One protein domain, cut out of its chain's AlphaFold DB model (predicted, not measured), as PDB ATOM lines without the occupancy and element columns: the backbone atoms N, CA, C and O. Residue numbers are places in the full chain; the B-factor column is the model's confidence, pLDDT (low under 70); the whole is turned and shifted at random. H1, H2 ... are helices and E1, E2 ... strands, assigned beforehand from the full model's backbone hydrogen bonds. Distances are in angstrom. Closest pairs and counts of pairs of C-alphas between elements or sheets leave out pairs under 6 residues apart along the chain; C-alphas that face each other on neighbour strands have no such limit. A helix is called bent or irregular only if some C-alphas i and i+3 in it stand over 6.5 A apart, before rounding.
ATOM      1  N   ASN A  19     -38.439  38.715  35.667       66.81
ATOM      2  CA  ASN A  19     -37.734  37.861  36.622       66.81
ATOM      3  C   ASN A  19     -37.482  36.452  36.066       66.81
ATOM      4  O   ASN A  19     -36.412  35.893  36.291       66.81
ATOM      5  N   LEU A  20     -38.427  35.887  35.305       71.50
ATOM      6  CA  LEU A  20     -38.246  34.600  34.630       71.50
ATOM      7  C   LEU A  20     -37.202  34.702  33.515       71.50
ATOM      8  O   LEU A  20     -36.326  33.847  33.422       71.50
ATOM      9  N   GLU A  21     -37.243  35.762  32.704       70.31
ATOM     10  CA  GLU A  21     -36.196  36.002  31.705       70.31
ATOM     11  C   GLU A  21     -34.823  36.197  32.344       70.31
ATOM     12  O   GLU A  21     -33.839  35.673  31.827       70.31
ATOM     13  N   GLY A  22     -34.754  36.951  33.445       70.06
ATOM     14  CA  GLY A  22     -33.531  37.173  34.211       70.06
ATOM     15  C   GLY A  22     -32.962  35.865  34.750       70.06
ATOM     16  O   GLY A  22     -31.827  35.524  34.438       70.06
ATOM     17  N   ALA A  23     -33.779  35.075  35.451       70.75
ATOM     18  CA  ALA A  23     -33.361  33.793  36.011       70.75
ATOM     19  C   ALA A  23     -32.901  32.799  34.929       70.75
ATOM     20  O   ALA A  23     -31.873  32.138  35.091       70.75
ATOM     21  N   LEU A  24     -33.607  32.728  33.794       73.31
ATOM     22  CA  LEU A  24     -33.206  31.888  32.660       73.31
ATOM     23  C   LEU A  24     -31.905  32.383  32.003       73.31
ATOM     24  O   LEU A  24     -31.046  31.572  31.658       73.31
ATOM     25  N   LYS A  25     -31.714  33.703  31.859       71.62
ATOM     26  CA  LYS A  25     -30.468  34.295  31.331       71.62
ATOM     27  C   LYS A  25     -29.281  34.063  32.266       71.62
ATOM     28  O   LYS A  25     -28.203  33.717  31.784       71.62
ATOM     29  N   ASP A  26     -29.479  34.199  33.574       69.38
ATOM     30  CA  ASP A  26     -28.446  33.992  34.597       69.38
ATOM     31  C   ASP A  26     -27.981  32.535  34.654       69.38
ATOM     32  O   ASP A  26     -26.793  32.247  34.849       69.38
ATOM     33  N   LEU A  27     -28.900  31.601  34.410       65.06
ATOM     34  CA  LEU A  27     -28.576  30.190  34.247       65.06
ATOM     35  C   LEU A  27     -27.868  29.898  32.903       65.06
ATOM     36  O   LEU A  27     -27.074  28.958  32.830       65.06
ATOM     37  N   GLY A  28     -28.003  30.751  31.884       59.12
ATOM     38  CA  GLY A  28     -27.245  30.706  30.624       59.12
ATOM     39  C   GLY A  28     -27.733  29.643  29.626       59.12
ATOM     40  O   GLY A  28     -28.855  29.165  29.705       59.12
ATOM     41  N   THR A  29     -26.881  29.230  28.674       51.44
ATOM     42  CA  THR A  29     -27.176  28.211  27.629       51.44
ATOM     43  C   THR A  29     -27.217  26.768  28.159       51.44
ATOM     44  O   THR A  29     -26.807  25.827  27.478       51.44
ATOM     45  N   GLN A  30     -27.596  26.576  29.417       54.09
ATOM     46  CA  GLN A  30     -27.591  25.266  30.049       54.09
ATOM     47  C   GLN A  30     -28.857  24.512  29.642       54.09
ATOM     48  O   GLN A  30     -29.963  24.993  29.854       54.09
ATOM     49  N   THR A  31     -28.716  23.314  29.070       53.38
ATOM     50  CA  THR A  31     -29.845  22.390  28.929       53.38
ATOM     51  C   THR A  31     -30.267  21.961  30.324       53.38
ATOM     52  O   THR A  31     -29.611  21.132  30.962       53.38
ATOM     53  N   HIS A  32     -31.329  22.571  30.827       61.22
ATOM     54  CA  HIS A  32     -31.892  22.190  32.103       61.22
ATOM     55  C   HIS A  32     -32.655  20.876  31.930       61.22
ATOM     56  O   HIS A  32     -33.513  20.741  31.062       61.22
ATOM     57  N   PHE A  33     -32.328  19.888  32.762       70.62
ATOM     58  CA  PHE A  33     -33.227  18.763  33.003       70.62
ATOM     59  C   PHE A  33     -34.534  19.289  33.619       70.62
ATOM     60  O   PHE A  33     -34.534  20.410  34.135       70.62
ATOM     61  N   PRO A  34     -35.627  18.512  33.635       76.06
ATOM     62  CA  PRO A  34     -36.905  18.971  34.177       76.06
ATOM     63  C   PRO A  34     -36.841  19.612  35.567       76.06
ATOM     64  O   PRO A  34     -37.485  20.627  35.831       76.06
ATOM     65  N   LEU A  35     -35.948  19.093  36.413       78.44
ATOM     66  CA  LEU A  35     -35.607  19.665  37.714       78.44
ATOM     67  C   LEU A  35     -35.161  21.129  37.649       78.44
ATOM     68  O   LEU A  35     -35.570  21.941  38.474       78.44
ATOM     69  N   GLY A  36     -34.364  21.475  36.642       78.81
ATOM     70  CA  GLY A  36     -33.891  22.825  36.366       78.81
ATOM     71  C   GLY A  36     -35.001  23.831  36.138       78.81
ATOM     72  O   GLY A  36     -35.050  24.866  36.802       78.81
ATOM     73  N   TYR A  37     -35.916  23.501  35.237       80.56
ATOM     74  CA  TYR A  37     -37.010  24.393  34.883       80.56
ATOM     75  C   TYR A  37     -37.978  24.595  36.041       80.56
ATOM     76  O   TYR A  37     -38.281  25.734  36.384       80.56
ATOM     77  N   ILE A  38     -38.380  23.513  36.706       84.94
ATOM     78  CA  ILE A  38     -39.286  23.595  37.852       84.94
ATOM     79  C   ILE A  38     -38.656  24.379  39.012       84.94
ATOM     80  O   ILE A  38     -39.298  25.274  39.561       84.94
ATOM     81  N   THR A  39     -37.377  24.141  39.324       85.31
ATOM     82  CA  THR A  39     -36.679  24.910  40.370       85.31
ATOM     83  C   THR A  39     -36.594  26.396  40.014       85.31
ATOM     84  O   THR A  39     -36.753  27.251  40.884       85.31
ATOM     85  N   THR A  40     -36.382  26.720  38.734       85.94
ATOM     86  CA  THR A  40     -36.341  28.110  38.252       85.94
ATOM     87  C   THR A  40     -37.699  28.789  38.401       85.94
ATOM     88  O   THR A  40     -37.766  29.916  38.885       85.94
ATOM     89  N   LEU A  41     -38.792  28.105  38.052       86.94
ATOM     90  CA  LEU A  41     -40.138  28.642  38.252       86.94
ATOM     91  C   LEU A  41     -40.418  28.901  39.742       86.94
ATOM     92  O   LEU A  41     -40.927  29.964  40.091       86.94
ATOM     93  N   CYS A  42     -40.025  27.987  40.635       87.31
ATOM     94  CA  CYS A  42     -40.141  28.202  42.080       87.31
ATOM     95  C   CYS A  42     -39.290  29.368  42.583       87.31
ATOM     96  O   CYS A  42     -39.776  30.158  43.388       87.31
ATOM     97  N   HIS A  43     -38.055  29.508  42.095       88.56
ATOM     98  CA  HIS A  43     -37.200  30.653  42.410       88.56
ATOM     99  C   HIS A  43     -37.905  31.972  42.080       88.56
ATOM    100  O   HIS A  43     -37.993  32.848  42.936       88.56
ATOM    101  N   VAL A  44     -38.489  32.086  40.884       86.06
ATOM    102  CA  VAL A  44     -39.218  33.295  40.471       86.06
ATOM    103  C   VAL A  44     -40.436  33.556  41.362       86.06
ATOM    104  O   VAL A  44     -40.645  34.694  41.774       86.06
ATOM    105  N   ILE A  45     -41.208  32.522  41.719       85.06
ATOM    106  CA  ILE A  45     -42.355  32.669  42.633       85.06
ATOM    107  C   ILE A  45     -41.915  33.208  43.996       85.06
ATOM    108  O   ILE A  45     -42.606  34.056  44.562       85.06
ATOM    109  N   LEU A  46     -40.788  32.730  44.529       85.75
ATOM    110  CA  LEU A  46     -40.251  33.210  45.802       85.75
ATOM    111  C   LEU A  46     -39.825  34.679  45.712       85.75
ATOM    112  O   LEU A  46     -40.210  35.459  46.582       85.75
ATOM    113  N   LEU A  47     -39.132  35.077  44.638       84.31
ATOM    114  CA  LEU A  47     -38.782  36.483  44.393       84.31
ATOM    115  C   LEU A  47     -40.028  37.379  44.362       84.31
ATOM    116  O   LEU A  47     -40.086  38.400  45.042       84.31
ATOM    117  N   GLU A  48     -41.057  36.975  43.613       81.12
ATOM    118  CA  GLU A  48     -42.329  37.707  43.524       81.12
ATOM    119  C   GLU A  48     -43.105  37.738  44.847       81.12
ATOM    120  O   GLU A  48     -43.981  38.581  45.028       81.12
ATOM    121  N   SER A  49     -42.795  36.822  45.763       77.25
ATOM    122  CA  SER A  49     -43.416  36.734  47.086       77.25
ATOM    123  C   SER A  49     -42.615  37.459  48.173       77.25
ATOM    124  O   SER A  49     -42.995  37.385  49.338       77.25
ATOM    125  N   GLY A  50     -41.534  38.158  47.810       80.19
ATOM    126  CA  GLY A  50     -40.729  38.972  48.726       80.19
ATOM    127  C   GLY A  50     -39.545  38.251  49.375       80.19
ATOM    128  O   GLY A  50     -38.938  38.801  50.288       80.19
ATOM    129  N   PHE A  51     -39.197  37.040  48.932       85.25
ATOM    130  CA  PHE A  51     -37.987  36.353  49.393       85.25
ATOM    131  C   PHE A  51     -36.759  36.878  48.648       85.25
ATOM    132  O   PHE A  51     -36.766  37.008  47.423       85.25
ATOM    133  N   CYS A  52     -35.671  37.097  49.381       87.75
ATOM    134  CA  CYS A  52     -34.408  37.591  48.848       87.75
ATOM    135  C   CYS A  52     -33.395  36.439  48.759       87.75
ATOM    136  O   CYS A  52     -33.110  35.809  49.772       87.75
ATOM    137  N   PRO A  53     -32.835  36.104  47.586       89.19
ATOM    138  CA  PRO A  53     -31.836  35.046  47.488       89.19
ATOM    139  C   PRO A  53     -30.534  35.496  48.164       89.19
ATOM    140  O   PRO A  53     -30.095  36.627  47.966       89.19
ATOM    141  N   LYS A  54     -29.888  34.604  48.928       87.62
ATOM    142  CA  LYS A  54     -28.590  34.906  49.566       87.62
ATOM    143  C   LYS A  54     -27.461  35.074  48.555       87.62
ATOM    144  O   LYS A  54     -26.572  35.892  48.747       87.62
ATOM    145  N   ASP A  55     -27.535  34.308  47.474       84.94
ATOM    146  CA  ASP A  55     -26.560  34.302  46.394       84.94
ATOM    147  C   ASP A  55     -27.270  34.169  45.036       84.94
ATOM    148  O   ASP A  55     -28.378  33.623  44.970       84.94
ATOM    149  N   PRO A  56     -26.644  34.585  43.921       83.19
ATOM    150  CA  PRO A  56     -27.184  34.347  42.584       83.19
ATOM    151  C   PRO A  56     -27.496  32.863  42.338       83.19
ATOM    152  O   PRO A  56     -26.709  31.988  42.696       83.19
ATOM    153  N   ILE A  57     -28.601  32.548  41.651       80.75
ATOM    154  CA  ILE A  57     -29.028  31.152  41.420       80.75
ATOM    155  C   ILE A  57     -27.912  30.278  40.818       80.75
ATOM    156  O   ILE A  57     -27.751  29.115  41.180       80.75
ATOM    157  N   LYS A  58     -27.076  30.861  39.950       79.81
ATOM    158  CA  LYS A  58     -25.961  30.182  39.281       79.81
ATOM    159  C   LYS A  58     -24.871  29.684  40.237       79.81
ATOM    160  O   LYS A  58     -24.266  28.658  39.942       79.81
ATOM    161  N   SER A  59     -24.585  30.391  41.334       80.38
ATOM    162  CA  SER A  59     -23.553  29.969  42.298       80.38
ATOM    163  C   SER A  59     -24.052  28.871  43.235       80.38
ATOM    164  O   SER A  59     -23.256  28.065  43.708       80.38
ATOM    165  N   GLN A  60     -25.365  28.805  43.451       79.81
ATOM    166  CA  GLN A  60     -26.017  27.796  44.288       79.81
ATOM    167  C   GLN A  60     -26.378  26.519  43.500       79.81
ATOM    168  O   GLN A  60     -26.690  25.478  44.077       79.81
ATOM    169  N   TRP A  61     -26.309  26.573  42.168       76.75
ATOM    170  CA  TRP A  61     -26.684  25.474  41.285       76.75
ATOM    171  C   TRP A  61     -25.563  24.443  41.093       76.75
ATOM    172  O   TRP A  61     -24.585  24.689  40.382       76.75
ATOM    173  N   ASN A  62     -25.744  23.223  41.610       72.62
ATOM    174  CA  ASN A  62     -24.849  22.101  41.314       72.62
ATOM    175  C   ASN A  62     -25.441  21.171  40.242       72.62
ATOM    176  O   ASN A  62     -26.310  20.351  40.515       72.62
ATOM    177  N   ARG A  63     -24.903  21.233  39.016       63.16
ATOM    178  CA  ARG A  63     -25.378  20.430  37.868       63.16
ATOM    179  C   ARG A  63     -25.255  18.914  38.041       63.16
ATOM    180  O   ARG A  63     -25.898  18.180  37.301       63.16
ATOM    181  N   LYS A  64     -24.372  18.448  38.928       61.81
ATOM    182  CA  LYS A  64     -24.135  17.013  39.159       61.81
ATOM    183  C   LYS A  64     -24.932  16.470  40.342       61.81
ATOM    184  O   LYS A  64     -24.883  15.269  40.589       61.81
ATOM    185  N   ALA A  65     -25.606  17.339  41.089       64.19
ATOM    186  CA  ALA A  65     -26.396  16.927  42.229       64.19
ATOM    187  C   ALA A  65     -27.739  16.353  41.762       64.19
ATOM    188  O   ALA A  65     -28.359  16.851  40.823       64.19
ATOM    189  N   SER A  66     -28.185  15.295  42.437       69.62
ATOM    190  CA  SER A  66     -29.522  14.711  42.278       69.62
ATOM    191  C   SER A  66     -30.626  15.587  42.880       69.62
ATOM    192  O   SER A  66     -31.802  15.274  42.730       69.62
ATOM    193  N   SER A  67     -30.259  16.678  43.551       75.69
ATOM    194  CA  SER A  67     -31.147  17.658  44.165       75.69
ATOM    195  C   SER A  67     -30.575  19.065  44.008       75.69
ATOM    196  O   SER A  67     -29.381  19.253  43.763       75.69
ATOM    197  N   VAL A  68     -31.439  20.065  44.148       80.50
ATOM    198  CA  VAL A  68     -31.066  21.478  44.096       80.50
ATOM    199  C   VAL A  68     -31.503  22.149  45.384       80.50
ATOM    200  O   VAL A  68     -32.649  21.983  45.795       80.50
ATOM    201  N   SER A  69     -30.602  22.925  45.985       84.44
ATOM    202  CA  SER A  69     -30.855  23.700  47.199       84.44
ATOM    203  C   SER A  69     -30.524  25.165  46.941       84.44
ATOM    204  O   SER A  69     -29.396  25.477  46.568       84.44
ATOM    205  N   LEU A  70     -31.496  26.054  47.129       86.50
ATOM    206  CA  LEU A  70     -31.342  27.501  46.987       86.50
ATOM    207  C   LEU A  70     -31.673  28.179  48.320       86.50
ATOM    208  O   LEU A  70     -32.726  27.919  48.901       86.50
ATOM    209  N   ASN A  71     -30.792  29.052  48.789       88.88
ATOM    210  CA  ASN A  71     -30.910  29.753  50.060       88.88
ATOM    211  C   ASN A  71     -31.482  31.159  49.867       88.88
ATOM    212  O   ASN A  71     -31.044  31.904  48.983       88.88
ATOM    213  N   TYR A  72     -32.417  31.523  50.739       89.12
ATOM    214  CA  TYR A  72     -33.100  32.810  50.758       89.12
ATOM    215  C   TYR A  72     -33.143  33.381  52.170       89.12
ATOM    216  O   TYR A  72     -32.974  32.665  53.154       89.12
ATOM    217  N   THR A  73     -33.422  34.671  52.244       88.94
ATOM    218  CA  THR A  73     -33.831  35.393  53.435       88.94
ATOM    219  C   THR A  73     -35.230  35.965  53.232       88.94
ATOM    220  O   THR A  73     -35.639  36.274  52.110       88.94
ATOM    221  N   PHE A  74     -35.975  36.105  54.321       84.00
ATOM    222  CA  PHE A  74     -37.225  36.857  54.355       84.00
ATOM    223  C   PHE A  74     -37.147  37.824  55.531       84.00
ATOM    224  O   PHE A  74     -37.003  37.391  56.677       84.00
ATOM    225  N   SER A  75     -37.181  39.123  55.242       77.56
ATOM    226  CA  SER A  75     -37.139  40.169  56.257       77.56
ATOM    227  C   SER A  75     -38.543  40.660  56.585       77.56
ATOM    228  O   SER A  75     -39.444  40.710  55.740       77.56
ATOM    229  N   LYS A  76     -38.732  41.040  57.844       68.62
ATOM    230  CA  LYS A  76     -39.920  41.760  58.287       68.62
ATOM    231  C   LYS A  76     -39.956  43.122  57.587       68.62
ATOM    232  O   LYS A  76     -39.154  43.997  57.891       68.62
ATOM    233  N   LEU A  77     -40.887  43.312  56.647       57.03
ATOM    234  CA  LEU A  77     -41.148  44.626  56.051       57.03
ATOM    235  C   LEU A  77     -41.638  45.579  57.151       57.03
ATOM    236  O   LEU A  77     -42.826  45.612  57.481       57.03
ATOM    237  N   THR A  78     -40.735  46.370  57.724       46.72
ATOM    238  CA  THR A  78     -41.103  47.544  58.509       46.72
ATOM    239  C   THR A  78     -41.619  48.587  57.523       46.72
ATOM    240  O   THR A  78     -40.900  49.120  56.680       46.72
ATOM    241  N   ASP A  90     -35.245  41.556  61.868       70.00
ATOM    242  CA  ASP A  90     -35.658  40.164  62.030       70.00
ATOM    243  C   ASP A  90     -35.608  39.491  60.644       70.00
ATOM    244  O   ASP A  90     -36.564  39.546  59.860       70.00
ATOM    245  N   VAL A  91     -34.462  38.897  60.314       79.81
ATOM    246  CA  VAL A  91     -34.216  38.176  59.063       79.81
ATOM    247  C   VAL A  91     -34.264  36.681  59.342       79.81
ATOM    248  O   VAL A  91     -33.514  36.173  60.172       79.81
ATOM    249  N   ILE A  92     -35.129  35.965  58.624       82.00
ATOM    250  CA  ILE A  92     -35.229  34.505  58.725       82.00
ATOM    251  C   ILE A  92     -34.656  33.856  57.467       82.00
ATOM    252  O   ILE A  92     -34.908  34.307  56.346       82.00
ATOM    253  N   ASP A  93     -33.892  32.784  57.666       84.62
ATOM    254  CA  ASP A  93     -33.248  32.010  56.613       84.62
ATOM    255  C   ASP A  93     -34.142  30.873  56.105       84.62
ATOM    256  O   ASP A  93     -34.701  30.091  56.876       84.62
ATOM    257  N   PHE A  94     -34.204  30.718  54.783       83.56
ATOM    258  CA  PHE A  94     -34.954  29.658  54.115       83.56
ATOM    259  C   PHE A  94     -34.082  28.886  53.144       83.56
ATOM    260  O   PHE A  94     -33.220  29.446  52.472       83.56
ATOM    261  N   THR A  95     -34.359  27.592  53.014       83.88
ATOM    262  CA  THR A  95     -33.772  26.744  51.973       83.88
ATOM    263  C   THR A  95     -34.882  26.139  51.125       83.88
ATOM    264  O   THR A  95     -35.664  25.322  51.611       83.88
ATOM    265  N   LEU A  96     -34.953  26.526  49.850       84.12
ATOM    266  CA  LEU A  96     -35.753  25.839  48.840       84.12
ATOM    267  C   LEU A  96     -34.984  24.597  48.403       84.12
ATOM    268  O   LEU A  96     -33.883  24.722  47.870       84.12
ATOM    269  N   ARG A  97     -35.569  23.418  48.575       82.88
ATOM    270  CA  ARG A  97     -35.051  22.156  48.049       82.88
ATOM    271  C   ARG A  97     -35.967  21.626  46.956       82.88
ATOM    272  O   ARG A  97     -37.180  21.596  47.117       82.88
ATOM    273  N   SER A  98     -35.381  21.190  45.849       79.69
ATOM    274  CA  SER A  98     -36.076  20.488  44.769       79.69
ATOM    275  C   SER A  98     -35.364  19.171  44.494       79.69
ATOM    276  O   SER A  98     -34.148  19.158  44.287       79.69
ATOM    277  N   LEU A  99     -36.098  18.060  44.491       80.19
ATOM    278  CA  LEU A  99     -35.553  16.736  44.189       80.19
ATOM    279  C   LEU A  99     -36.547  15.883  43.382       80.19
ATOM    280  O   LEU A  99     -37.757  16.026  43.559       80.19
ATOM    281  N   PRO A 100     -36.073  14.979  42.508       74.19
ATOM    282  CA  PRO A 100     -36.928  13.991  41.862       74.19
ATOM    283  C   PRO A 100     -37.558  13.069  42.913       74.19
ATOM    284  O   PRO A 100     -36.857  12.504  43.752       74.19
ATOM    285  N   TYR A 101     -38.875  12.909  42.852       67.62
ATOM    286  CA  TYR A 101     -39.651  12.014  43.697       67.62
ATOM    287  C   TYR A 101     -39.927  10.708  42.950       67.62
ATOM    288  O   TYR A 101     -40.470  10.704  41.844       67.62
ATOM    289  N   GLY A 102     -39.554   9.584  43.557       59.53
ATOM    290  CA  GLY A 102     -39.754   8.260  42.982       59.53
ATOM    291  C   GLY A 102     -39.775   7.170  44.052       59.53
ATOM    292  O   GLY A 102     -39.448   7.429  45.205       59.53
ATOM    293  N   PRO A 103     -40.100   5.918  43.696       48.44
ATOM    294  CA  PRO A 103     -40.218   4.810  44.655       48.44
ATOM    295  C   PRO A 103     -38.920   4.472  45.418       48.44
ATOM    296  O   PRO A 103     -38.936   3.635  46.314       48.44
ATOM    297  N   TRP A 104     -37.806   5.122  45.071       44.16
ATOM    298  CA  TRP A 104     -36.478   4.948  45.663       44.16
ATOM    299  C   TRP A 104     -35.905   6.243  46.254       44.16
ATOM    300  O   TRP A 104     -34.776   6.233  46.739       44.16
ATOM    301  N   SER A 105     -36.636   7.365  46.191       46.81
ATOM    302  CA  SER A 105     -36.210   8.583  46.880       46.81
ATOM    303  C   SER A 105     -36.447   8.383  48.372       46.81
ATOM    304  O   SER A 105     -37.583   8.137  48.782       46.81
ATOM    305  N   SER A 106     -35.378   8.466  49.167       43.88
ATOM    306  CA  SER A 106     -35.475   8.541  50.624       43.88
ATOM    307  C   SER A 106     -36.505   9.602  50.998       43.88
ATOM    308  O   SER A 106     -36.562  10.669  50.378       43.88
ATOM    309  N   SER A 107     -37.363   9.279  51.968       45.19
ATOM    310  CA  SER A 107     -38.380  10.214  52.433       45.19
ATOM    311  C   SER A 107     -37.696  11.535  52.798       45.19
ATOM    312  O   SER A 107     -36.691  11.506  53.511       45.19
ATOM    313  N   PRO A 108     -38.219  12.698  52.370       48.22
ATOM    314  CA  PRO A 108     -37.689  13.995  52.795       48.22
ATOM    315  C   PRO A 108     -37.690  14.158  54.328       48.22
ATOM    316  O   PRO A 108     -37.029  15.054  54.843       48.22
ATOM    317  N   MET A 109     -38.410  13.289  55.053       43.03
ATOM    318  CA  MET A 109     -38.440  13.237  56.515       43.03
ATOM    319  C   MET A 109     -37.235  12.545  57.170       43.03
ATOM    320  O   MET A 109     -37.028  12.736  58.363       43.03
ATOM    321  N   ASP A 110     -36.426  11.763  56.445       43.06
ATOM    322  CA  ASP A 110     -35.304  11.045  57.078       43.06
ATOM    323  C   ASP A 110     -34.068  11.936  57.300       43.06
ATOM    324  O   ASP A 110     -33.278  11.683  58.206       43.06
ATOM    325  N   GLU A 111     -33.916  13.029  56.544       43.06
ATOM    326  CA  GLU A 111     -32.830  14.002  56.761       43.06
ATOM    327  C   GLU A 111     -33.171  15.079  57.807       43.06
ATOM    328  O   GLU A 111     -32.285  15.810  58.248       43.06
ATOM    329  N   SER A 112     -34.435  15.188  58.239       43.94
ATOM    330  CA  SER A 112     -34.905  16.262  59.129       43.94
ATOM    331  C   SER A 112     -34.688  15.992  60.622       43.94
ATOM    332  O   SER A 112     -35.191  16.744  61.449       43.94
ATOM    333  N   GLN A 113     -33.975  14.928  61.005       43.41
ATOM    334  CA  GLN A 113     -33.809  14.580  62.424       43.41
ATOM    335  C   GLN A 113     -32.807  15.464  63.187       43.41
ATOM    336  O   GLN A 113     -32.752  15.370  64.409       43.41
ATOM    337  N   ASN A 114     -32.047  16.335  62.510       43.03
ATOM    338  CA  ASN A 114     -30.972  17.103  63.155       43.03
ATOM    339  C   ASN A 114     -31.189  18.621  63.259       43.03
ATOM    340  O   ASN A 114     -30.405  19.276  63.938       43.03
ATOM    341  N   GLU A 115     -32.225  19.199  62.651       43.44
ATOM    342  CA  GLU A 115     -32.431  20.656  62.641       43.44
ATOM    343  C   GLU A 115     -33.942  20.972  62.693       43.44
ATOM    344  O   GLU A 115     -34.755  20.260  62.100       43.44
ATOM    345  N   SER A 116     -34.331  22.007  63.449       47.88
ATOM    346  CA  SER A 116     -35.723  22.388  63.753       47.88
ATOM    347  C   SER A 116     -36.448  23.020  62.552       47.88
ATOM    348  O   SER A 116     -36.865  24.172  62.575       47.88
ATOM    349  N   PHE A 117     -36.622  22.252  61.480       53.12
ATOM    350  CA  PHE A 117     -37.248  22.714  60.244       53.12
ATOM    351  C   PHE A 117     -38.775  22.576  60.266       53.12
ATOM    352  O   PHE A 117     -39.309  21.482  60.450       53.12
ATOM    353  N   THR A 118     -39.494  23.659  59.949       58.09
ATOM    354  CA  THR A 118     -40.855  23.537  59.391       58.09
ATOM    355  C   THR A 118     -40.724  23.322  57.884       58.09
ATOM    356  O   THR A 118     -40.167  24.179  57.198       58.09
ATOM    357  N   LEU A 119     -41.196  22.178  57.379       63.53
ATOM    358  CA  LEU A 119     -41.125  21.807  55.963       63.53
ATOM    359  C   LEU A 119     -42.518  21.872  55.327       63.53
ATOM    360  O   LEU A 119     -43.397  21.084  55.673       63.53
ATOM    361  N   HIS A 120     -42.693  22.759  54.348       67.00
ATOM    362  CA  HIS A 120     -43.861  22.750  53.464       67.00
ATOM    363  C   HIS A 120     -43.444  22.264  52.087       67.00
ATOM    364  O   HIS A 120     -42.424  22.725  51.572       67.00
ATOM    365  N   TYR A 121     -44.214  21.348  51.498       72.81
ATOM    366  CA  TYR A 121     -43.863  20.735  50.224       72.81
ATOM    367  C   TYR A 121     -45.039  20.612  49.256       72.81
ATOM    368  O   TYR A 121     -46.199  20.584  49.659       72.81
ATOM    369  N   ASP A 122     -44.710  20.501  47.972       72.81
ATOM    370  CA  ASP A 122     -45.630  20.128  46.904       72.81
ATOM    371  C   ASP A 122     -44.980  19.107  45.965       72.81
ATOM    372  O   ASP A 122     -43.757  19.081  45.799       72.81
ATOM    373  N   LEU A 123     -45.810  18.263  45.353       76.12
ATOM    374  CA  LEU A 123     -45.404  17.332  44.309       76.12
ATOM    375  C   LEU A 123     -45.820  17.904  42.954       76.12
ATOM    376  O   LEU A 123     -47.005  18.088  42.684       76.12
ATOM    377  N   VAL A 124     -44.845  18.152  42.086       79.31
ATOM    378  CA  VAL A 124     -45.055  18.793  40.788       79.31
ATOM    379  C   VAL A 124     -44.685  17.834  39.671       79.31
ATOM    380  O   VAL A 124     -43.537  17.414  39.571       79.31
ATOM    381  N   SER A 125     -45.625  17.533  38.778       82.81
ATOM    382  CA  SER A 125     -45.304  16.834  37.532       82.81
ATOM    383  C   SER A 125     -44.718  17.821  36.509       82.81
ATOM    384  O   SER A 125     -45.416  18.759  36.119       82.81
ATOM    385  N   PRO A 126     -43.467  17.657  36.034       79.69
ATOM    386  CA  PRO A 126     -42.858  18.624  35.116       79.69
ATOM    387  C   PRO A 126     -43.591  18.749  33.778       79.69
ATOM    388  O   PRO A 126     -43.627  19.833  33.199       79.69
ATOM    389  N   SER A 127     -44.196  17.658  33.306       79.81
ATOM    390  CA  SER A 127     -44.946  17.605  32.048       79.81
ATOM    391  C   SER A 127     -46.231  18.439  32.061       79.81
ATOM    392  O   SER A 127     -46.782  18.723  31.004       79.81
ATOM    393  N   GLU A 128     -46.718  18.855  33.236       82.56
ATOM    394  CA  GLU A 128     -47.882  19.744  33.349       82.56
ATOM    395  C   GLU A 128     -47.563  21.213  33.049       82.56
ATOM    396  O   GLU A 128     -48.496  21.995  32.831       82.56
ATOM    397  N   TYR A 129     -46.276  21.580  33.053       81.38
ATOM    398  CA  TYR A 129     -45.833  22.978  33.039       81.38
ATOM    399  C   TYR A 129     -44.714  23.276  32.042       81.38
ATOM    400  O   TYR A 129     -44.487  24.441  31.706       81.38
ATOM    401  N   VAL A 130     -43.989  22.251  31.596       79.69
ATOM    402  CA  VAL A 130     -42.831  22.386  30.717       79.69
ATOM    403  C   VAL A 130     -42.982  21.434  29.534       79.69
ATOM    404  O   VAL A 130     -43.042  20.218  29.711       79.69
ATOM    405  N   ASP A 131     -42.994  21.997  28.328       73.94
ATOM    406  CA  ASP A 131     -43.016  21.240  27.078       73.94
ATOM    407  C   ASP A 131     -41.583  21.011  26.574       73.94
ATOM    408  O   ASP A 131     -40.850  21.950  26.239       73.94
ATOM    409  N   TYR A 132     -41.199  19.735  26.531       64.50
ATOM    410  CA  TYR A 132     -39.911  19.250  26.041       64.50
ATOM    411  C   TYR A 132     -40.054  18.733  24.607       64.50
ATOM    412  O   TYR A 132     -39.789  17.562  24.329       64.50
ATOM    413  N   SER A 133     -40.490  19.577  23.671       60.00
ATOM    414  CA  SER A 133     -40.492  19.175  22.264       60.00
ATOM    415  C   SER A 133     -39.044  18.951  21.802       60.00
ATOM    416  O   SER A 133     -38.240  19.884  21.829       60.00
ATOM    417  N   GLN A 134     -38.705  17.735  21.363       53.22
ATOM    418  CA  GLN A 134     -37.354  17.395  20.879       53.22
ATOM    419  C   GLN A 134     -36.944  18.199  19.630       53.22
ATOM    420  O   GLN A 134     -35.754  18.335  19.351       53.22
ATOM    421  N   ASP A 135     -37.919  18.779  18.926       46.94
ATOM    422  CA  ASP A 135     -37.735  19.507  17.668       46.94
ATOM    423  C   ASP A 135     -37.520  21.023  17.840       46.94
ATOM    424  O   ASP A 135     -37.311  21.732  16.854       46.94
ATOM    425  N   SER A 136     -37.557  21.551  19.072       48.16
ATOM    426  CA  SER A 136     -37.328  22.976  19.337       48.16
ATOM    427  C   SER A 136     -36.247  23.194  20.398       48.16
ATOM    428  O   SER A 136     -36.356  22.663  21.499       48.16
ATOM    429  N   PRO A 137     -35.228  24.036  20.131       52.78
ATOM    430  CA  PRO A 137     -34.241  24.419  21.142       52.78
ATOM    431  C   PRO A 137     -34.818  25.370  22.205       52.78
ATOM    432  O   PRO A 137     -34.116  25.729  23.149       52.78
ATOM    433  N   VAL A 138     -36.070  25.814  22.042       62.34
ATOM    434  CA  VAL A 138     -36.745  26.749  22.941       62.34
ATOM    435  C   VAL A 138     -37.752  25.982  23.785       62.34
ATOM    436  O   VAL A 138     -38.757  25.492  23.274       62.34
ATOM    437  N   VAL A 139     -37.492  25.911  25.089       68.69
ATOM    438  CA  VAL A 139     -38.440  25.342  26.047       68.69
ATOM    439  C   VAL A 139     -39.644  26.258  26.193       68.69
ATOM    440  O   VAL A 139     -39.500  27.472  26.360       68.69
ATOM    441  N   LYS A 140     -40.836  25.665  26.124       73.44
ATOM    442  CA  LYS A 140     -42.099  26.372  26.318       73.44
ATOM    443  C   LYS A 140     -42.659  26.047  27.691       73.44
ATOM    444  O   LYS A 140     -42.689  24.891  28.108       73.44
ATOM    445  N   PHE A 141     -43.124  27.085  28.366       79.56
ATOM    446  CA  PHE A 141     -43.843  26.970  29.622       79.56
ATOM    447  C   PHE A 141     -45.335  27.131  29.364       79.56
ATOM    448  O   PHE A 141     -45.732  27.955  28.539       79.56
ATOM    449  N   HIS A 142     -46.155  26.371  30.076       78.56
ATOM    450  CA  HIS A 142     -47.609  26.480  30.014       78.56
ATOM    451  C   HIS A 142     -48.220  26.298  31.401       78.56
ATOM    452  O   HIS A 142     -47.558  25.830  32.325       78.56
ATOM    453  N   ASN A 143     -49.490  26.681  31.555       80.81
ATOM    454  CA  ASN A 143     -50.222  26.607  32.823       80.81
ATOM    455  C   ASN A 143     -49.501  27.326  33.982       80.81
ATOM    456  O   ASN A 143     -49.621  26.919  35.143       80.81
ATOM    457  N   LEU A 144     -48.762  28.402  33.695       81.94
ATOM    458  CA  LEU A 144     -47.993  29.131  34.705       81.94
ATOM    459  C   LEU A 144     -48.870  29.752  35.808       81.94
ATOM    460  O   LEU A 144     -48.456  29.701  36.972       81.94
ATOM    461  N   PRO A 145     -50.094  30.250  35.526       78.56
ATOM    462  CA  PRO A 145     -51.009  30.698  36.572       78.56
ATOM    463  C   PRO A 145     -51.385  29.583  37.555       78.56
ATOM    464  O   PRO A 145     -51.421  29.820  38.763       78.56
ATOM    465  N   LYS A 146     -51.627  28.358  37.056       81.12
ATOM    466  CA  LYS A 146     -51.920  27.186  37.899       81.12
ATOM    467  C   LYS A 146     -50.707  26.837  38.757       81.12
ATOM    468  O   LYS A 146     -50.845  26.749  39.972       81.12
ATOM    469  N   PHE A 147     -49.524  26.742  38.148       83.19
ATOM    470  CA  PHE A 147     -48.276  26.477  38.867       83.19
ATOM    471  C   PHE A 147     -48.032  27.495  39.990       83.19
ATOM    472  O   PHE A 147     -47.773  27.130  41.135       83.19
ATOM    473  N   SER A 148     -48.175  28.787  39.671       81.00
ATOM    474  CA  SER A 148     -48.025  29.883  40.630       81.00
ATOM    475  C   SER A 148     -49.008  29.753  41.791       81.00
ATOM    476  O   SER A 148     -48.609  29.873  42.949       81.00
ATOM    477  N   LYS A 149     -50.278  29.458  41.495       78.88
ATOM    478  CA  LYS A 149     -51.321  29.253  42.502       78.88
ATOM    479  C   LYS A 149     -51.016  28.071  43.417       78.88
ATOM    480  O   LYS A 149     -51.116  28.226  44.632       78.88
ATOM    481  N   ASP A 150     -50.626  26.931  42.861       80.69
ATOM    482  CA  ASP A 150     -50.383  25.711  43.632       80.69
ATOM    483  C   ASP A 150     -49.190  25.883  44.581       80.69
ATOM    484  O   ASP A 150     -49.331  25.681  45.791       80.69
ATOM    485  N   VAL A 151     -48.057  26.381  44.073       81.75
ATOM    486  CA  VAL A 151     -46.857  26.645  44.887       81.75
ATOM    487  C   VAL A 151     -47.133  27.710  45.949       81.75
ATOM    488  O   VAL A 151     -46.731  27.551  47.105       81.75
ATOM    489  N   LYS A 152     -47.844  28.793  45.606       81.19
ATOM    490  CA  LYS A 152     -48.168  29.837  46.588       81.19
ATOM    491  C   LYS A 152     -49.077  29.317  47.693       81.19
ATOM    492  O   LYS A 152     -48.792  29.558  48.860       81.19
ATOM    493  N   ASN A 153     -50.126  28.578  47.348       75.81
ATOM    494  CA  ASN A 153     -51.099  28.089  48.323       75.81
ATOM    495  C   ASN A 153     -50.539  26.990  49.229       75.81
ATOM    496  O   ASN A 153     -50.874  26.955  50.410       75.81
ATOM    497  N   LYS A 154     -49.703  26.094  48.696       75.44
ATOM    498  CA  LYS A 154     -49.197  24.938  49.451       75.44
ATOM    499  C   LYS A 154     -47.883  25.205  50.182       75.44
ATOM    500  O   LYS A 154     -47.625  24.557  51.193       75.44
ATOM    501  N   ILE A 155     -47.060  26.135  49.690       78.69
ATOM    502  CA  ILE A 155     -45.715  26.385  50.228       78.69
ATOM    503  C   ILE A 155     -45.582  27.816  50.755       78.69
ATOM    504  O   ILE A 155     -45.338  28.010  51.944       78.69
ATOM    505  N   VAL A 156     -45.759  28.824  49.896       79.88
ATOM    506  CA  VAL A 156     -45.413  30.216  50.239       79.88
ATOM    507  C   VAL A 156     -46.321  30.796  51.321       79.88
ATOM    508  O   VAL A 156     -45.831  31.279  52.337       79.88
ATOM    509  N   LEU A 157     -47.641  30.763  51.120       76.31
ATOM    510  CA  LEU A 157     -48.612  31.356  52.040       76.31
ATOM    511  C   LEU A 157     -48.581  30.695  53.426       76.31
ATOM    512  O   LEU A 157     -48.556  31.439  54.407       76.31
ATOM    513  N   PRO A 158     -48.516  29.351  53.554       71.06
ATOM    514  CA  PRO A 158     -48.328  28.711  54.853       71.06
ATOM    515  C   PRO A 158     -47.076  29.194  55.589       71.06
ATOM    516  O   PRO A 158     -47.151  29.477  56.783       71.06
ATOM    517  N   ILE A 159     -45.955  29.363  54.879       74.94
ATOM    518  CA  ILE A 159     -44.698  29.834  55.469       74.94
ATOM    519  C   ILE A 159     -44.799  31.292  55.892       74.94
ATOM    520  O   ILE A 159     -44.501  31.610  57.038       74.94
ATOM    521  N   VAL A 160     -45.277  32.175  55.016       75.62
ATOM    522  CA  VAL A 160     -45.485  33.590  55.359       75.62
ATOM    523  C   VAL A 160     -46.422  33.718  56.562       75.62
ATOM    524  O   VAL A 160     -46.179  34.534  57.449       75.62
ATOM    525  N   ASN A 161     -47.463  32.888  56.640       70.06
ATOM    526  CA  ASN A 161     -48.350  32.851  57.794       70.06
ATOM    527  C   ASN A 161     -47.628  32.376  59.066       70.06
ATOM    528  O   ASN A 161     -47.757  33.022  60.102       70.06
ATOM    529  N   ALA A 162     -46.828  31.309  58.994       70.56
ATOM    530  CA  ALA A 162     -46.027  30.835  60.123       70.56
ATOM    531  C   ALA A 162     -45.059  31.918  60.636       70.56
ATOM    532  O   ALA A 162     -44.958  32.123  61.843       70.56
ATOM    533  N   LEU A 163     -44.420  32.674  59.736       71.62
ATOM    534  CA  LEU A 163     -43.547  33.797  60.098       71.62
ATOM    535  C   LEU A 163     -44.309  34.935  60.767       71.62
ATOM    536  O   LEU A 163     -43.837  35.484  61.757       71.62
ATOM    537  N   ARG A 164     -45.510  35.266  60.274       67.31
ATOM    538  CA  ARG A 164     -46.378  36.263  60.922       67.31
ATOM    539  C   ARG A 164     -46.701  35.860  62.363       67.31
ATOM    540  O   ARG A 164     -46.602  36.705  63.250       67.31
ATOM    541  N   VAL A 165     -47.017  34.582  62.598       64.50
ATOM    542  CA  VAL A 165     -47.244  34.048  63.951       64.50
ATOM    543  C   VAL A 165     -45.978  34.138  64.807       64.50
ATOM    544  O   VAL A 165     -46.049  34.637  65.927       64.50
ATOM    545  N   LEU A 166     -44.820  33.710  64.286       68.62
ATOM    546  CA  LEU A 166     -43.536  33.770  65.002       68.62
ATOM    547  C   LEU A 166     -43.165  35.200  65.401       68.62
ATOM    548  O   LEU A 166     -42.799  35.458  66.544       68.62
ATOM    549  N   TRP A 167     -43.335  36.152  64.487       70.44
ATOM    550  CA  TRP A 167     -43.064  37.565  64.733       70.44
ATOM    551  C   TRP A 167     -44.148  38.275  65.539       70.44
ATOM    552  O   TRP A 167     -44.136  39.504  65.608       70.44
ATOM    553  N   SER A 168     -45.105  37.539  66.119       62.44
ATOM    554  CA  SER A 168     -46.225  38.096  66.887       62.44
ATOM    555  C   SER A 168     -46.973  39.210  66.141       62.44
ATOM    556  O   SER A 168     -47.568  40.094  66.760       62.44
ATOM    557  N   HIS A 169     -46.944  39.191  64.805       57.53
ATOM    558  CA  HIS A 169     -47.785  40.085  64.031       57.53
ATOM    559  C   HIS A 169     -49.189  39.530  64.144       57.53
ATOM    560  O   HIS A 169     -49.437  38.370  63.806       57.53
ATOM    561  N   TYR A 170     -50.099  40.372  64.639       49.72
ATOM    562  CA  TYR A 170     -51.526  40.101  64.567       49.72
ATOM    563  C   TYR A 170     -51.852  39.561  63.172       49.72
ATOM    564  O   TYR A 170     -51.265  40.053  62.197       49.72
ATOM    565  N   SER A 281     -40.735  11.950  36.141       65.69
ATOM    566  CA  SER A 281     -40.865  11.721  37.577       65.69
ATOM    567  C   SER A 281     -41.354  13.009  38.243       65.69
ATOM    568  O   SER A 281     -40.811  14.079  37.940       65.69
ATOM    569  N   PRO A 282     -42.362  12.938  39.131       74.44
ATOM    570  CA  PRO A 282     -42.767  14.090  39.915       74.44
ATOM    571  C   PRO A 282     -41.564  14.677  40.649       74.44
ATOM    572  O   PRO A 282     -40.653  13.960  41.052       74.44
ATOM    573  N   ILE A 283     -41.548  15.986  40.823       72.94
ATOM    574  CA  ILE A 283     -40.527  16.695  41.579       72.94
ATOM    575  C   ILE A 283     -41.150  17.089  42.900       72.94
ATOM    576  O   ILE A 283     -42.172  17.770  42.936       72.94
ATOM    577  N   LEU A 284     -40.511  16.671  43.983       74.81
ATOM    578  CA  LEU A 284     -40.819  17.184  45.300       74.81
ATOM    579  C   LEU A 284     -40.113  18.528  45.464       74.81
ATOM    580  O   LEU A 284     -38.889  18.627  45.341       74.81
ATOM    581  N   ILE A 285     -40.900  19.549  45.765       73.81
ATOM    582  CA  ILE A 285     -40.431  20.898  46.049       73.81
ATOM    583  C   ILE A 285     -40.756  21.174  47.500       73.81
ATOM    584  O   ILE A 285     -41.907  21.028  47.893       73.81
ATOM    585  N   GLY A 286     -39.764  21.564  48.290       75.75
ATOM    586  CA  GLY A 286     -39.943  21.900  49.695       75.75
ATOM    587  C   GLY A 286     -39.253  23.206  50.052       75.75
ATOM    588  O   GLY A 286     -38.159  23.479  49.564       75.75
ATOM    589  N   LEU A 287     -39.868  24.005  50.916       74.06
ATOM    590  CA  LEU A 287     -39.230  25.168  51.530       74.06
ATOM    591  C   LEU A 287     -39.120  24.918  53.035       74.06
ATOM    592  O   LEU A 287     -40.103  24.544  53.679       74.06
ATOM    593  N   ALA A 288     -37.909  25.079  53.563       72.75
ATOM    594  CA  ALA A 288     -37.577  24.794  54.952       72.75
ATOM    595  C   ALA A 288     -37.041  26.046  55.659       72.75
ATOM    596  O   ALA A 288     -36.242  26.781  55.076       72.75
ATOM    597  N   ILE A 289     -37.474  26.262  56.905       68.81
ATOM    598  CA  ILE A 289     -37.038  27.376  57.768       68.81
ATOM    599  C   ILE A 289     -35.814  26.957  58.573       68.81
ATOM    600  O   ILE A 289     -35.923  26.051  59.395       68.81
ATOM    601  N   LYS A 290     -34.673  27.615  58.371       64.88
ATOM    602  CA  LYS A 290     -33.476  27.358  59.173       64.88
ATOM    603  C   LYS A 290     -33.536  28.220  60.438       64.88
ATOM    604  O   LYS A 290     -33.231  29.407  60.376       64.88
ATOM    605  N   THR A 291     -34.001  27.633  61.538       54.62
ATOM    606  CA  THR A 291     -34.002  28.251  62.879       54.62
ATOM    607  C   THR A 291     -32.676  28.049  63.588       54.62
ATOM    608  O   THR A 291     -32.165  26.906  63.503       54.62
TER     609      THR A 291
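Overview. This is residues 19 to 78, 90 to 170 and 281 to 291 of the 291 residues of the protein "Fbox protein 7" of Caligus rogercresseyi (UniProt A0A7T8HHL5). A strongly twisted sheet of four strands has helices H2 and H4a over one face, H2 along E2 and E4 and H4a along the edge strand E3. H1 packs on H2 off the sheet. The printed part has 152 residues, with H1 H2 H3 E1 E2 E3 H4 E4 along the chain; the sheet's order is E1, E2, E4, E3, all antiparallel. The class is mixed, helices and strands; the whole is compact, with a radius of gyration of the C-alphas of 15.6 A and spans of 53 by 36 by 29 A.

Along the chain. H1, residues 19 to 27, begins at C-alpha 19 (-37.734, 37.861, 36.622). H2, residues 34 to 48, measures 21.6 A; H3 is residues 57 to 60. E1, residues 68 to 75, is 23.1 A long, E2, residues 91 to 100, 29.8 A, and E3 is residues 119 to 124. H4, residues 144 to 166, was assigned as one helix by its hydrogen bonds but is bent, with C-alphas 154 and 157 6.9 A apart: arms H4a, 144 to 154, and H4b, 157 to 166. E4, residues 283 to 290, measures 21.7 A and ends at C-alpha 290 (-33.476, 27.358, 59.173).

Arrangement. N 70 and O 96 of E1 and E2 are 2.8 A apart, N 97 and O 286 of E2 and E4 2.8 A, and N 122 and O 285 of E3 and E4 2.9 A, each within hydrogen-bond range. The arrangement is two layers, helices H2, H4a and H4b on one face of a sheet. H2 has a height over the sheet of 8.7 A, H4a 10.2 A; H4b is over none of the strands. H1 touches H2, closest C-alphas Leu 20 and Val 44, 6.1 A, at a steep tilt of 47 degrees, opposite ways. H3 only grazes the sheet. In H1, H2, H4a and H4b every O i to N i+4 pair is within hydrogen-bond range; H3 is too short for one.

Size, cuts and confidence. The C-alphas farthest apart, of Asp 135 and Ser 168, are 53.3 A apart. Residues 79 to 89 and 171 to 280 are not printed, with C-alpha gaps of 9.8 A and 40.6 A. The links E2 to E3 and E3 to H4 are long. Mean pLDDT of the printed part is 71.3, with 53 residues under 70, among them 101 to 120.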